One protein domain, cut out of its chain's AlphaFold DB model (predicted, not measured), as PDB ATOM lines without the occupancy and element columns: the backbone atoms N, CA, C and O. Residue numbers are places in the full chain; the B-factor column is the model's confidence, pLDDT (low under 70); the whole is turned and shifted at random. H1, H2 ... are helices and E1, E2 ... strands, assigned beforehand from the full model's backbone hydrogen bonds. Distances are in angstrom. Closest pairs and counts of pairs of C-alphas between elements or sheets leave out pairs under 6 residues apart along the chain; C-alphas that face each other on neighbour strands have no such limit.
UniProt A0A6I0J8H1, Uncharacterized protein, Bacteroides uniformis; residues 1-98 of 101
ATOM      1  N   MET A   1     114.574 127.210 114.873       93.44
ATOM      2  CA  MET A   1     115.861 127.566 114.235       93.44
ATOM      3  C   MET A   1     116.467 126.333 113.582       93.44
ATOM      4  O   MET A   1     116.699 125.336 114.261       93.44
ATOM      5  N   ARG A   2     116.699 126.380 112.269       95.56
ATOM      6  CA  ARG A   2     117.375 125.327 111.503       95.56
ATOM      7  C   ARG A   2     118.830 125.746 111.257       95.56
ATOM      8  O   ARG A   2     119.030 126.770 110.618       95.56
ATOM      9  N   PRO A   3     119.843 125.015 111.755       96.25
ATOM     10  CA  PRO A   3     121.241 125.348 111.488       96.25
ATOM     11  C   PRO A   3     121.604 125.069 110.026       96.25
ATOM     12  O   PRO A   3     121.117 124.096 109.449       96.25
ATOM     13  N   ILE A   4     122.502 125.880 109.475       97.00
ATOM     14  CA  ILE A   4     123.219 125.576 108.233       97.00
ATOM     15  C   ILE A   4     124.317 124.564 108.567       97.00
ATOM     16  O   ILE A   4     125.240 124.899 109.309       97.00
ATOM     17  N   ARG A   5     124.224 123.326 108.072       96.31
ATOM     18  CA  ARG A   5     125.126 122.228 108.482       96.31
ATOM     19  C   ARG A   5     126.185 121.879 107.449       96.31
ATOM     20  O   ARG A   5     127.192 121.257 107.778       96.31
ATOM     21  N   ASN A   6     125.946 122.205 106.188       95.25
ATOM     22  CA  ASN A   6     126.827 121.832 105.091       95.25
ATOM     23  C   ASN A   6     126.694 122.814 103.920       95.25
ATOM     24  O   ASN A   6     125.922 123.771 103.970       95.25
ATOM     25  N   ILE A   7     127.492 122.588 102.876       92.44
ATOM     26  CA  ILE A   7     127.465 123.414 101.666       92.44
ATOM     27  C   ILE A   7     126.148 123.276 100.893       92.44
ATOM     28  O   ILE A   7     125.659 124.264 100.363       92.44
ATOM     29  N   GLU A   8     125.530 122.095 100.910       94.50
ATOM     30  CA  GLU A   8     124.254 121.835 100.239       94.50
ATOM     31  C   GLU A   8     123.115 122.673 100.846       94.50
ATOM     32  O   GLU A   8     122.285 123.213 100.117       94.50
ATOM     33  N   ASP A   9     123.086 122.861 102.169       96.06
ATOM     34  CA  ASP A   9     122.142 123.775 102.822       96.06
ATOM     35  C   ASP A   9     122.311 125.214 102.303       96.06
ATOM     36  O   ASP A   9     121.317 125.919 102.154       96.06
ATOM     37  N   ILE A  10     123.546 125.645 102.013       94.31
ATOM     38  CA  ILE A  10     123.858 126.993 101.507       94.31
ATOM     39  C   ILE A  10     123.452 127.130 100.039       94.31
ATOM     40  O   ILE A  10     122.871 128.141  99.657       94.31
ATOM     41  N   GLU A  11     123.743 126.123  99.219       93.25
ATOM     42  CA  GLU A  11     123.363 126.086  97.801       93.25
ATOM     43  C   GLU A  11     121.841 126.089  97.606       93.25
ATOM     44  O   GLU A  11     121.346 126.604  96.605       93.25
ATOM     45  N   ASN A  12     121.096 125.558  98.578       95.69
ATOM     46  CA  ASN A  12     119.636 125.557  98.583       95.69
ATOM     47  C   ASN A  12     119.006 126.847  99.140       95.69
ATOM     48  O   ASN A  12     117.773 126.962  99.124       95.69
ATOM     49  N   LEU A  13     119.805 127.806  99.624       96.06
ATOM     50  CA  LEU A  13     119.287 129.092 100.089       96.06
ATOM     51  C   LEU A  13     118.691 129.881  98.929       96.06
ATOM     52  O   LEU A  13     119.278 130.010  97.852       96.06
ATOM     53  N   ARG A  14     117.520 130.461  99.175       96.00
ATOM     54  CA  ARG A  14     116.890 131.383  98.229       96.00
ATOM     55  C   ARG A  14     117.465 132.779  98.408       96.00
ATOM     56  O   ARG A  14     117.820 133.178  99.516       96.00
ATOM     57  N   GLU A  15     117.504 133.550  97.326       94.69
ATOM     58  CA  GLU A  15     117.751 134.990  97.418       94.69
ATOM     59  C   GLU A  15     116.780 135.615  98.434       94.69
ATOM     60  O   GLU A  15     115.610 135.228  98.520       94.69
ATOM     61  N   ASP A  16     117.299 136.524  99.255       95.75
ATOM     62  CA  ASP A  16     116.611 137.174 100.372       95.75
ATOM     63  C   ASP A  16     116.172 136.275 101.530       95.75
ATOM     64  O   ASP A  16     115.525 136.749 102.475       95.75
ATOM     65  N   GLU A  17     116.564 134.999 101.531       97.38
ATOM     66  CA  GLU A  17     116.307 134.118 102.661       97.38
ATOM     67  C   GLU A  17     116.926 134.697 103.936       97.38
ATOM     68  O   GLU A  17     118.072 135.150 103.956       97.38
ATOM     69  N   LYS A  18     116.133 134.739 105.011       97.31
ATOM     70  CA  LYS A  18     116.535 135.354 106.276       97.31
ATOM     71  C   LYS A  18     117.407 134.391 107.061       97.31
ATOM     72  O   LYS A  18     116.977 133.286 107.386       97.31
ATOM     73  N   LEU A  19     118.575 134.872 107.468       97.62
ATOM     74  CA  LEU A  19     119.487 134.154 108.346       97.62
ATOM     75  C   LEU A  19     119.720 134.949 109.621       97.62
ATOM     76  O   LEU A  19     119.674 136.182 109.637       97.62
ATOM     77  N   ILE A  20     120.007 134.224 110.690       97.81
ATOM     78  CA  ILE A  20     120.624 134.785 111.883       97.81
ATOM     79  C   ILE A  20     121.954 134.113 112.137       97.81
ATOM     80  O   ILE A  20     122.132 132.923 111.893       97.81
ATOM     81  N   GLU A  21     122.866 134.892 112.678       97.62
ATOM     82  CA  GLU A  21     124.107 134.421 113.248       97.62
ATOM     83  C   GLU A  21     124.001 134.519 114.764       97.62
ATOM     84  O   GLU A  21     123.747 135.600 115.301       97.62
ATOM     85  N   CYS A  22     124.218 133.402 115.446       95.38
ATOM     86  CA  CYS A  22     124.243 133.348 116.901       95.38
ATOM     87  C   CYS A  22     125.703 133.350 117.361       95.38
ATOM     88  O   CYS A  22     126.407 132.353 117.196       95.38
ATOM     89  N   LEU A  23     126.173 134.460 117.932       94.00
ATOM     90  CA  LEU A  23     127.564 134.610 118.351       94.00
ATOM     91  C   LEU A  23     127.653 135.311 119.702       94.00
ATOM     92  O   LEU A  23     127.238 136.454 119.849       94.00
ATOM     93  N   ASN A  24     128.271 134.644 120.679       93.19
ATOM     94  CA  ASN A  24     128.541 135.208 122.004       93.19
ATOM     95  C   ASN A  24     127.305 135.805 122.705       93.19
ATOM     96  O   ASN A  24     127.403 136.837 123.362       93.19
ATOM     97  N   GLY A  25     126.143 135.160 122.563       93.38
ATOM     98  CA  GLY A  25     124.887 135.628 123.155       93.38
ATOM     99  C   GLY A  25     124.195 136.731 122.359       93.38
ATOM    100  O   GLY A  25     123.046 137.064 122.650       93.38
ATOM    101  N   GLU A  26     124.845 137.249 121.319       95.19
ATOM    102  CA  GLU A  26     124.248 138.178 120.376       95.19
ATOM    103  C   GLU A  26     123.693 137.466 119.149       95.19
ATOM    104  O   GLU A  26     124.084 136.350 118.796       95.19
ATOM    105  N   VAL A  27     122.734 138.139 118.516       97.00
ATOM    106  CA  VAL A  27     122.066 137.662 117.309       97.00
ATOM    107  C   VAL A  27     122.190 138.735 116.242       97.00
ATOM    108  O   VAL A  27     121.577 139.797 116.359       97.00
ATOM    109  N   ASN A  28     122.978 138.447 115.210       97.12
ATOM    110  CA  ASN A  28     123.126 139.314 114.047       97.12
ATOM    111  C   ASN A  28     122.192 138.837 112.932       97.12
ATOM    112  O   ASN A  28     122.066 137.638 112.687       97.12
ATOM    113  N   TYR A  29     121.541 139.777 112.251       97.44
ATOM    114  CA  TYR A  29     120.567 139.484 111.202       97.44
ATOM    115  C   TYR A  29     121.178 139.679 109.824       97.44
ATOM    116  O   TYR A  29     121.838 140.692 109.564       97.44
ATOM    117  N   TYR A  30     120.888 138.727 108.943       98.12
ATOM    118  CA  TYR A  30     121.356 138.726 107.572       98.12
ATOM    119  C   TYR A  30     120.264 138.283 106.595       98.12
ATOM    120  O   TYR A  30     119.286 137.630 106.970       98.12
ATOM    121  N   ARG A  31     120.464 138.609 105.319       97.88
ATOM    122  CA  ARG A  31     119.756 138.010 104.184       97.88
ATOM    123  C   ARG A  31     120.755 137.380 103.229       97.88
ATOM    124  O   ARG A  31     121.831 137.941 103.020       97.88
ATOM    125  N   PHE A  32     120.421 136.232 102.659       97.88
ATOM    126  CA  PHE A  32     121.242 135.624 101.619       97.88
ATOM    127  C   PHE A  32     121.157 136.448 100.337       97.88
ATOM    128  O   PHE A  32     120.061 136.757  99.879       97.88
ATOM    129  N   LEU A  33     122.311 136.800  99.767       97.19
ATOM    130  CA  LEU A  33     122.365 137.410  98.441       97.19
ATOM    131  C   LEU A  33     122.696 136.343  97.400       97.19
ATOM    132  O   LEU A  33     121.886 136.052  96.529       97.19
ATOM    133  N   CYS A  34     123.891 135.758  97.493       96.00
ATOM    134  CA  CYS A  34     124.355 134.735  96.561       96.00
ATOM    135  C   CYS A  34     125.649 134.063  97.040       96.00
ATOM    136  O   CYS A  34     126.367 134.577  97.904       96.00
ATOM    137  N   LEU A  35     125.999 132.942  96.408       95.81
ATOM    138  CA  LEU A  35     127.384 132.472  96.372       95.81
ATOM    139  C   LEU A  35     128.236 133.459  95.567       95.81
ATOM    140  O   LEU A  35     127.791 134.021  94.563       95.81
ATOM    141  N   HIS A  36     129.465 133.699  96.014       95.12
ATOM    142  CA  HIS A  36     130.305 134.720  95.411       95.12
ATOM    143  C   HIS A  36     130.675 134.333  93.959       95.12
ATOM    144  O   HIS A  36     131.288 133.292  93.722       95.12
ATOM    145  N   PRO A  37     130.400 135.194  92.961       92.06
ATOM    146  CA  PRO A  37     130.344 134.804  91.543       92.06
ATOM    147  C   PRO A  37     131.694 134.431  90.911       92.06
ATOM    148  O   PRO A  37     131.741 133.963  89.779       92.06
ATOM    149  N   ARG A  38     132.809 134.693  91.602       94.50
ATOM    150  CA  ARG A  38     134.174 134.384  91.134       94.50
ATOM    151  C   ARG A  38     134.951 133.451  92.062       94.50
ATOM    152  O   ARG A  38     136.103 133.154  91.776       94.50
ATOM    153  N   ASN A  39     134.378 133.099  93.210       94.50
ATOM    154  CA  ASN A  39     135.045 132.279  94.216       94.50
ATOM    155  C   ASN A  39     133.968 131.600  95.065       94.50
ATOM    156  O   ASN A  39     133.361 132.249  95.911       94.50
ATOM    157  N   ASP A  40     133.746 130.323  94.801       90.38
ATOM    158  CA  ASP A  40     132.745 129.464  95.436       90.38
ATOM    159  C   ASP A  40     133.031 129.180  96.917       90.38
ATOM    160  O   ASP A  40     132.131 128.789  97.656       90.38
ATOM    161  N   GLU A  41     134.242 129.463  97.400       95.25
ATOM    162  CA  GLU A  41     134.557 129.363  98.822       95.25
ATOM    163  C   GLU A  41     133.908 130.466  99.669       95.25
ATOM    164  O   GLU A  41     134.009 130.437 100.898       95.25
ATOM    165  N   TYR A  42     133.265 131.457  99.045       96.81
ATOM    166  CA  TYR A  42     132.632 132.569  99.741       96.81
ATOM    167  C   TYR A  42     131.144 132.688  99.425       96.81
ATOM    168  O   TYR A  42     130.696 132.510  98.295       96.81
ATOM    169  N   VAL A  43     130.390 133.117 100.432       97.00
ATOM    170  CA  VAL A  43     129.013 133.590 100.301       97.00
ATOM    171  C   VAL A  43     128.973 135.102 100.504       97.00
ATOM    172  O   VAL A  43     129.792 135.668 101.240       97.00
ATOM    173  N   ILE A  44     127.993 135.755  99.894       97.81
ATOM    174  CA  ILE A  44     127.648 137.145 100.168       97.81
ATOM    175  C   ILE A  44     126.304 137.167 100.892       97.81
ATOM    176  O   ILE A  44     125.301 136.661 100.389       97.81
ATOM    177  N   LEU A  45     126.295 137.769 102.077       97.94
ATOM    178  CA  LEU A  45     125.097 138.025 102.869       97.94
ATOM    179  C   LEU A  45     124.918 139.534 103.030       97.94
ATOM    180  O   LEU A  45     125.895 140.250 103.232       97.94
ATOM    181  N   LEU A  46     123.688 140.026 102.992       98.25
ATOM    182  CA  LEU A  46     123.371 141.411 103.327       98.25
ATOM    183  C   LEU A  46     123.144 141.523 104.833       98.25
ATOM    184  O   LEU A  46     122.378 140.736 105.387       98.25
ATOM    185  N   ASN A  47     123.793 142.470 105.509       96.81
ATOM    186  CA  ASN A  47     123.512 142.741 106.924       96.81
ATOM    187  C   ASN A  47     122.194 143.529 107.101       96.81
ATOM    188  O   ASN A  47     121.487 143.828 106.140       96.81
ATOM    189  N   HIS A  48     121.869 143.904 108.340       92.12
ATOM    190  CA  HIS A  48     120.677 144.702 108.658       92.12
ATOM    191  C   HIS A  48     120.623 146.090 107.986       92.12
ATOM    192  O   HIS A  48     119.539 146.654 107.874       92.12
ATOM    193  N   CYS A  49     121.764 146.628 107.541       94.62
ATOM    194  CA  CYS A  49     121.866 147.872 106.770       94.62
ATOM    195  C   CYS A  49     121.887 147.631 105.253       94.62
ATOM    196  O   CYS A  49     122.215 148.541 104.500       94.62
ATOM    197  N   GLU A  50     121.599 146.407 104.805       93.56
ATOM    198  CA  GLU A  50     121.688 145.986 103.401       93.56
ATOM    199  C   GLU A  50     123.099 146.087 102.798       93.56
ATOM    200  O   GLU A  50     123.282 146.035 101.584       93.56
ATOM    201  N   GLU A  51     124.130 146.173 103.639       97.25
ATOM    202  CA  GLU A  51     125.509 146.156 103.172       97.25
ATOM    203  C   GLU A  51     125.947 144.713 102.890       97.25
ATOM    204  O   GLU A  51     125.801 143.847 103.768       97.25
ATOM    205  N   PRO A  52     126.565 144.438 101.729       96.81
ATOM    206  CA  PRO A  52     127.102 143.122 101.436       96.81
ATOM    207  C   PRO A  52     128.300 142.823 102.337       96.81
ATOM    208  O   PRO A  52     129.293 143.556 102.384       96.81
ATOM    209  N   LYS A  53     128.223 141.702 103.045       97.62
ATOM    210  CA  LYS A  53     129.295 141.123 103.846       97.62
ATOM    211  C   LYS A  53     129.662 139.771 103.256       97.62
ATOM    212  O   LYS A  53     128.809 138.937 102.961       97.62
ATOM    213  N   ARG A  54     130.962 139.568 103.073       96.94
ATOM    214  CA  ARG A  54     131.519 138.337 102.526       96.94
ATOM    215  C   ARG A  54     131.918 137.411 103.669       96.94
ATOM    216  O   ARG A  54     132.692 137.821 104.531       96.94
ATOM    217  N   PHE A  55     131.458 136.168 103.622       97.25
ATOM    218  CA  PHE A  55     131.824 135.124 104.577       97.25
ATOM    219  C   PHE A  55     132.419 133.933 103.844       97.25
ATOM    220  O   PHE A  55     132.021 133.630 102.723       97.25
ATOM    221  N   TYR A  56     133.376 133.257 104.470       96.94
ATOM    222  CA  TYR A  56     133.878 131.987 103.955       96.94
ATOM    223  C   TYR A  56     132.819 130.909 104.187       96.94
ATOM    224  O   TYR A  56     132.289 130.843 105.295       96.94
ATOM    225  N   VAL A  57     132.534 130.047 103.213       95.06
ATOM    226  CA  VAL A  57     131.464 129.034 103.277       95.06
ATOM    227  C   VAL A  57     131.544 128.188 104.548       95.06
ATOM    228  O   VAL A  57     130.562 128.053 105.276       95.06
ATOM    229  N   LYS A  58     132.746 127.720 104.911       94.50
ATOM    230  CA  LYS A  58     132.930 126.920 106.136       94.50
ATOM    231  C   LYS A  58     132.684 127.699 107.432       94.50
ATOM    232  O   LYS A  58     132.446 127.083 108.456       94.50
ATOM    233  N   SER A  59     132.757 129.032 107.407       93.81
ATOM    234  CA  SER A  59     132.528 129.871 108.597       93.81
ATOM    235  C   SER A  59     131.046 130.088 108.917       93.81
ATOM    236  O   SER A  59     130.721 130.500 110.027       93.81
ATOM    237  N   ILE A  60     130.170 129.832 107.945       94.25
ATOM    238  CA  ILE A  60     128.717 129.988 108.073       94.25
ATOM    239  C   ILE A  60     128.096 128.710 108.663       94.25
ATOM    240  O   ILE A  60     127.114 128.779 109.401       94.25
ATOM    241  N   ILE A  61     128.700 127.555 108.355       94.00
ATOM    242  CA  ILE A  61     128.315 126.237 108.868       94.00
ATOM    243  C   ILE A  61     128.382 126.230 110.402       94.00
ATOM    244  O   ILE A  61     129.314 126.775 110.991       94.00
ATOM    245  N   ASP A  62     127.357 125.659 111.037       90.19
ATOM    246  CA  ASP A  62     127.132 125.553 112.489       90.19
ATOM    247  C   ASP A  62     127.001 126.887 113.254       90.19
ATOM    248  O   ASP A  62     126.657 126.906 114.439       90.19
ATOM    249  N   ARG A  63     127.218 128.021 112.582       93.50
ATOM    250  CA  ARG A  63     127.153 129.368 113.167       93.50
ATOM    251  C   ARG A  63     125.881 130.124 112.778       93.50
ATOM    252  O   ARG A  63     125.404 130.959 113.551       93.50
ATOM    253  N   PHE A  64     125.333 129.841 111.598       97.25
ATOM    254  CA  PHE A  64     124.142 130.506 111.074       97.25
ATOM    255  C   PHE A  64     122.929 129.584 111.054       97.25
ATOM    256  O   PHE A  64     123.038 128.362 110.931       97.25
ATOM    257  N   TYR A  65     121.756 130.207 111.141       97.69
ATOM    258  CA  TYR A  65     120.471 129.534 111.221       97.69
ATOM    259  C   TYR A  65     119.443 130.211 110.317       97.69
ATOM    260  O   TYR A  65     119.376 131.438 110.245       97.69
ATOM    261  N   THR A  66     118.597 129.404 109.689       97.25
ATOM    262  CA  THR A  66     117.361 129.811 109.005       97.25
ATOM    263  C   THR A  66     116.148 129.353 109.819       97.25
ATOM    264  O   THR A  66     116.301 128.818 110.923       97.25
ATOM    265  N   ASP A  67     114.936 129.602 109.312       96.56
ATOM    266  CA  ASP A  67     113.669 129.111 109.883       96.56
ATOM    267  C   ASP A  67     113.599 129.250 111.418       96.56
ATOM    268  O   ASP A  67     113.538 128.288 112.199       96.56
ATOM    269  N   TYR A  68     113.768 130.490 111.872       96.31
ATOM    270  CA  TYR A  68     113.795 130.850 113.281       96.31
ATOM    271  C   TYR A  68     112.565 131.670 113.650       96.31
ATOM    272  O   TYR A  68     112.041 132.465 112.870       96.31
ATOM    273  N   THR A  69     112.136 131.507 114.895       97.62
ATOM    274  CA  THR A  69     111.079 132.319 115.495       97.62
ATOM    275  C   THR A  69     111.662 133.326 116.482       97.62
ATOM    276  O   THR A  69     112.776 133.172 116.985       97.62
ATOM    277  N   THR A  70     110.881 134.344 116.846       97.06
ATOM    278  CA  THR A  70     111.240 135.249 117.952       97.06
ATOM    279  C   THR A  70     111.466 134.482 119.258       97.06
ATOM    280  O   THR A  70     112.353 134.835 120.033       97.06
ATOM    281  N   ARG A  71     110.704 133.404 119.491       98.00
ATOM    282  CA  ARG A  71     110.882 132.533 120.658       98.00
ATOM    283  C   ARG A  71     112.259 131.877 120.654       98.00
ATOM    284  O   ARG A  71     112.915 131.902 121.688       98.00
ATOM    285  N   ASP A  72     112.707 131.360 119.511       97.62
ATOM    286  CA  ASP A  72     114.030 130.740 119.376       97.62
ATOM    287  C   ASP A  72     115.153 131.722 119.733       97.62
ATOM    288  O   ASP A  72     116.065 131.376 120.482       97.62
ATOM    289  N   ILE A  73     115.057 132.967 119.251       97.44
ATOM    290  CA  ILE A  73     116.030 134.031 119.543       97.44
ATOM    291  C   ILE A  73     116.071 134.341 121.043       97.44
ATOM    292  O   ILE A  73     117.145 134.408 121.638       97.44
ATOM    293  N   ILE A  74     114.903 134.518 121.669       97.69
ATOM    294  CA  ILE A  74     114.810 134.800 123.109       97.69
ATOM    295  C   ILE A  74     115.371 133.628 123.920       97.69
ATOM    296  O   ILE A  74     116.107 133.843 124.883       97.69
ATOM    297  N   THR A  75     115.050 132.394 123.526       98.19
ATOM    298  CA  THR A  75     115.566 131.180 124.162       98.19
ATOM    299  C   THR A  75     117.087 131.110 124.074       98.19
ATOM    300  O   THR A  75     117.721 130.941 125.110       98.19
ATOM    301  N   TYR A  76     117.677 131.347 122.899       97.31
ATOM    302  CA  TYR A  76     119.133 131.386 122.734       97.31
ATOM    303  C   TYR A  76     119.798 132.408 123.665       97.31
ATOM    304  O   TYR A  76     120.714 132.064 124.412       97.31
ATOM    305  N   LYS A  77     119.301 133.653 123.672       97.56
ATOM    306  CA  LYS A  77     119.853 134.723 124.516       97.56
ATOM    307  C   LYS A  77     119.778 134.378 126.002       97.56
ATOM    308  O   LYS A  77     120.747 134.573 126.735       97.56
ATOM    309  N   ARG A  78     118.637 133.842 126.445       97.94
ATOM    310  CA  ARG A  78     118.432 133.401 127.830       97.94
ATOM    311  C   ARG A  78     119.409 132.290 128.206       97.94
ATOM    312  O   ARG A  78     120.039 132.377 129.254       97.94
ATOM    313  N   ASP A  79     119.516 131.256 127.380       97.81
ATOM    314  CA  ASP A  79     120.313 130.070 127.697       97.81
ATOM    315  C   ASP A  79     121.809 130.412 127.749       97.81
ATOM    316  O   ASP A  79     122.488 130.018 128.698       97.81
ATOM    317  N   TYR A  80     122.290 131.256 126.827       97.44
ATOM    318  CA  TYR A  80     123.653 131.791 126.872       97.44
ATOM    319  C   TYR A  80     123.915 132.614 128.143       97.44
ATOM    320  O   TYR A  80     124.933 132.432 128.811       97.44
ATOM    321  N   ALA A  81     122.993 133.510 128.516       97.88
ATOM    322  CA  ALA A  81     123.137 134.319 129.726       97.88
ATOM    323  C   ALA A  81     123.187 133.450 130.995       97.88
ATOM    324  O   ALA A  81     124.013 133.691 131.873       97.88
ATOM    325  N   LEU A  82     122.356 132.406 131.076       98.25
ATOM    326  CA  LEU A  82     122.372 131.453 132.189       98.25
ATOM    327  C   LEU A  82     123.692 130.678 132.270       98.25
ATOM    328  O   LEU A  82     124.202 130.457 133.367       98.25
ATOM    329  N   GLU A  83     124.261 130.279 131.134       97.69
ATOM    330  CA  GLU A  83     125.581 129.646 131.092       97.69
ATOM    331  C   GLU A  83     126.676 130.592 131.606       97.69
ATOM    332  O   GLU A  83     127.524 130.187 132.402       97.69
ATOM    333  N   LYS A  84     126.617 131.878 131.233       97.69
ATOM    334  CA  LYS A  84     127.550 132.894 131.741       97.69
ATOM    335  C   LYS A  84     127.417 133.136 133.235       97.69
ATOM    336  O   LYS A  84     128.441 133.245 133.904       97.69
ATOM    337  N   VAL A  85     126.197 133.167 133.767       98.06
ATOM    338  CA  VAL A  85     125.975 133.258 135.218       98.06
ATOM    339  C   VAL A  85     126.636 132.077 135.930       98.06
ATOM    340  O   VAL A  85     127.440 132.302 136.829       98.06
ATOM    341  N   LYS A  86     126.401 130.840 135.469       97.81
ATOM    342  CA  LYS A  86     127.019 129.635 136.052       97.81
ATOM    343  C   LYS A  86     128.547 129.683 136.016       97.81
ATOM    344  O   LYS A  86     129.194 129.334 136.998       97.81
ATOM    345  N   PHE A  87     129.124 130.122 134.896       97.12
ATOM    346  CA  PHE A  87     130.571 130.287 134.767       97.12
ATOM    347  C   PHE A  87     131.121 131.293 135.791       97.12
ATOM    348  O   PHE A  87     132.110 131.009 136.465       97.12
ATOM    349  N   CYS A  88     130.465 132.445 135.949       97.56
ATOM    350  CA  CYS A  88     130.861 133.454 136.932       97.56
ATOM    351  C   CYS A  88     130.728 132.945 138.374       97.56
ATOM    352  O   CYS A  88     131.636 133.152 139.175       97.56
ATOM    353  N   GLU A  89     129.631 132.262 138.708       97.69
ATOM    354  CA  GLU A  89     129.418 131.662 140.032       97.69
ATOM    355  C   GLU A  89     130.499 130.630 140.371       97.69
ATOM    356  O   GLU A  89     131.018 130.615 141.490       97.69
ATOM    357  N   GLN A  90     130.887 129.799 139.397       96.69
ATOM    358  CA  GLN A  90     131.985 128.854 139.569       96.69
ATOM    359  C   GLN A  90     133.312 129.578 139.826       96.69
ATOM    360  O   GLN A  90     134.000 129.249 140.793       96.69
ATOM    361  N   ALA A  91     133.648 130.576 139.004       96.38
ATOM    362  CA  ALA A  91     134.881 131.343 139.160       96.38
ATOM    363  C   ALA A  91     134.955 132.033 140.536       96.38
ATOM    364  O   ALA A  91     135.982 131.969 141.207       96.38
ATOM    365  N   LEU A  92     133.850 132.627 141.004       96.00
ATOM    366  CA  LEU A  92     133.757 133.207 142.350       96.00
ATOM    367  C   LEU A  92     133.996 132.157 143.445       96.00
ATOM    368  O   LEU A  92     134.768 132.398 144.370       96.00
ATOM    369  N   SER A  93     133.398 130.967 143.316       95.19
ATOM    370  CA  SER A  93     133.612 129.882 144.279       95.19
ATOM    371  C   SER A  93     135.068 129.406 144.341       95.19
ATOM    372  O   SER A  93     135.488 128.916 145.393       95.19
ATOM    373  N   GLU A  94     135.817 129.479 143.241       94.25
ATOM    374  CA  GLU A  94     137.242 129.135 143.202       94.25
ATOM    375  C   GLU A  94     138.084 130.201 143.925       94.25
ATOM    376  O   GLU A  94     138.873 129.842 144.802       94.25
ATOM    377  N   PHE A  95     137.823 131.493 143.690       91.56
ATOM    378  CA  PHE A  95     138.478 132.593 144.417       91.56
ATOM    379  C   PHE A  95     138.241 132.541 145.935       91.56
ATOM    380  O   PHE A  95     139.182 132.684 146.720       91.56
ATOM    381  N   ASP A  96     137.006 132.270 146.368       91.06
ATOM    382  CA  ASP A  96     136.657 132.184 147.794       91.06
ATOM    383  C   ASP A  96     137.372 131.033 148.526       91.06
ATOM    384  O   ASP A  96     137.531 131.063 149.753       91.06
ATOM    385  N   LYS A  97     137.792 129.990 147.796       84.94
ATOM    386  CA  LYS A  97     138.584 128.876 148.344       84.94
ATOM    387  C   LYS A  97     140.062 129.237 148.466       84.94
ATOM    388  O   LYS A  97     140.712 128.769 149.399       84.94
ATOM    389  N   GLU A  98     140.592 130.051 147.557       71.81
ATOM    390  CA  GLU A  98     141.992 130.490 147.575       71.81
ATOM    391  C   GLU A  98     142.270 131.514 148.679       71.81
ATOM    392  O   GLU A  98     143.282 131.397 149.364       71.81
TER     393      GLU A  98
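What this domain is: This is residues 1 to 98 of the 101 residues of an uncharacterized protein of Bacteroides uniformis (UniProt A0A6I0J8H1). A small head built on one strongly twisted, curled sheet of five strands, E1 to E5, with a long straight helix, H3, leading away from it as an arm whose residues 85 to 98 stick out free. Two short helices, H1 and H2, sit near each other and only graze the sheet, and E2, the longest strand, bends by 62 degrees within it. The printed part has 98 residues with three named helices and five named strands, in the order H1 E1 E2 E3 E4 H2 E5 H3; the sheet's order is E4 E3 E2 E1 E5, all antiparallel, and the class is mixed, helices and strands. The whole is loose, with a radius of gyration of the C-alphas of 17.0 A, and the arm makes much of the longest of its spans, 58 by 27 by 25 A.

Where its parts are: H1 is residues 7 to 11, 6.2 A from first to last C-alpha, and begins at C-alpha 7 (127.465, 123.414, 101.666). E1 is residues 18 to 23, 16.4 A; E2, residues 26 to 35, 24.9 A, bends at residue 32. E3 is residues 42 to 47, 15.4 A, and E4 residues 52 to 56, 13.3 A. H2 is residues 57 to 60, 5.6 A, and E5 residues 64 to 66, 7.1 A. H3 is residues 70 to 98, 43.0 A, from C-alpha 70 (111.240, 135.249, 117.952) to C-alpha 98 (141.992, 130.490, 147.575).

How they stand to each other: E1 to E4 form a meander, each strand the antiparallel neighbour of the one before. In the hairpin E1 and E2, N 21 and O 28 are 2.9 A apart, within hydrogen-bond range. In the hairpin E2 and E3, N 46 and O 31 are 2.8 A apart, and in the hairpin E3 and E4, N 53 and O 45 are 2.8 A apart. The edge strand E5 is the antiparallel neighbour of E1, with N 65 and O 20 at 2.8 A; residues 2 to 3 pair with residues 65 to 66 of E5, antiparallel. H1 and H2 are close but not clearly touching, their closest C-alphas, Ile 7 and Val 57, 7.1 A apart. H3 only grazes the sheet with its residues 73 to 80; its closest C-alphas to E2 are Lys 77 and Glu 26, 7.0 A. H3 is apart from H1 and H2. Every O i to N i+4 pair is within range in H1 and H3; H2 is too short for one.

The domain as a whole: The C-alphas of Pro 37 and Lys 97, the two farthest apart, are 57.7 A apart. Without residues 85 to 98 the body spans 43 by 26 by 20 A. The printed part has no cut and no long link. The mean pLDDT of the printed part is 95.7, and no printed residue is under 70.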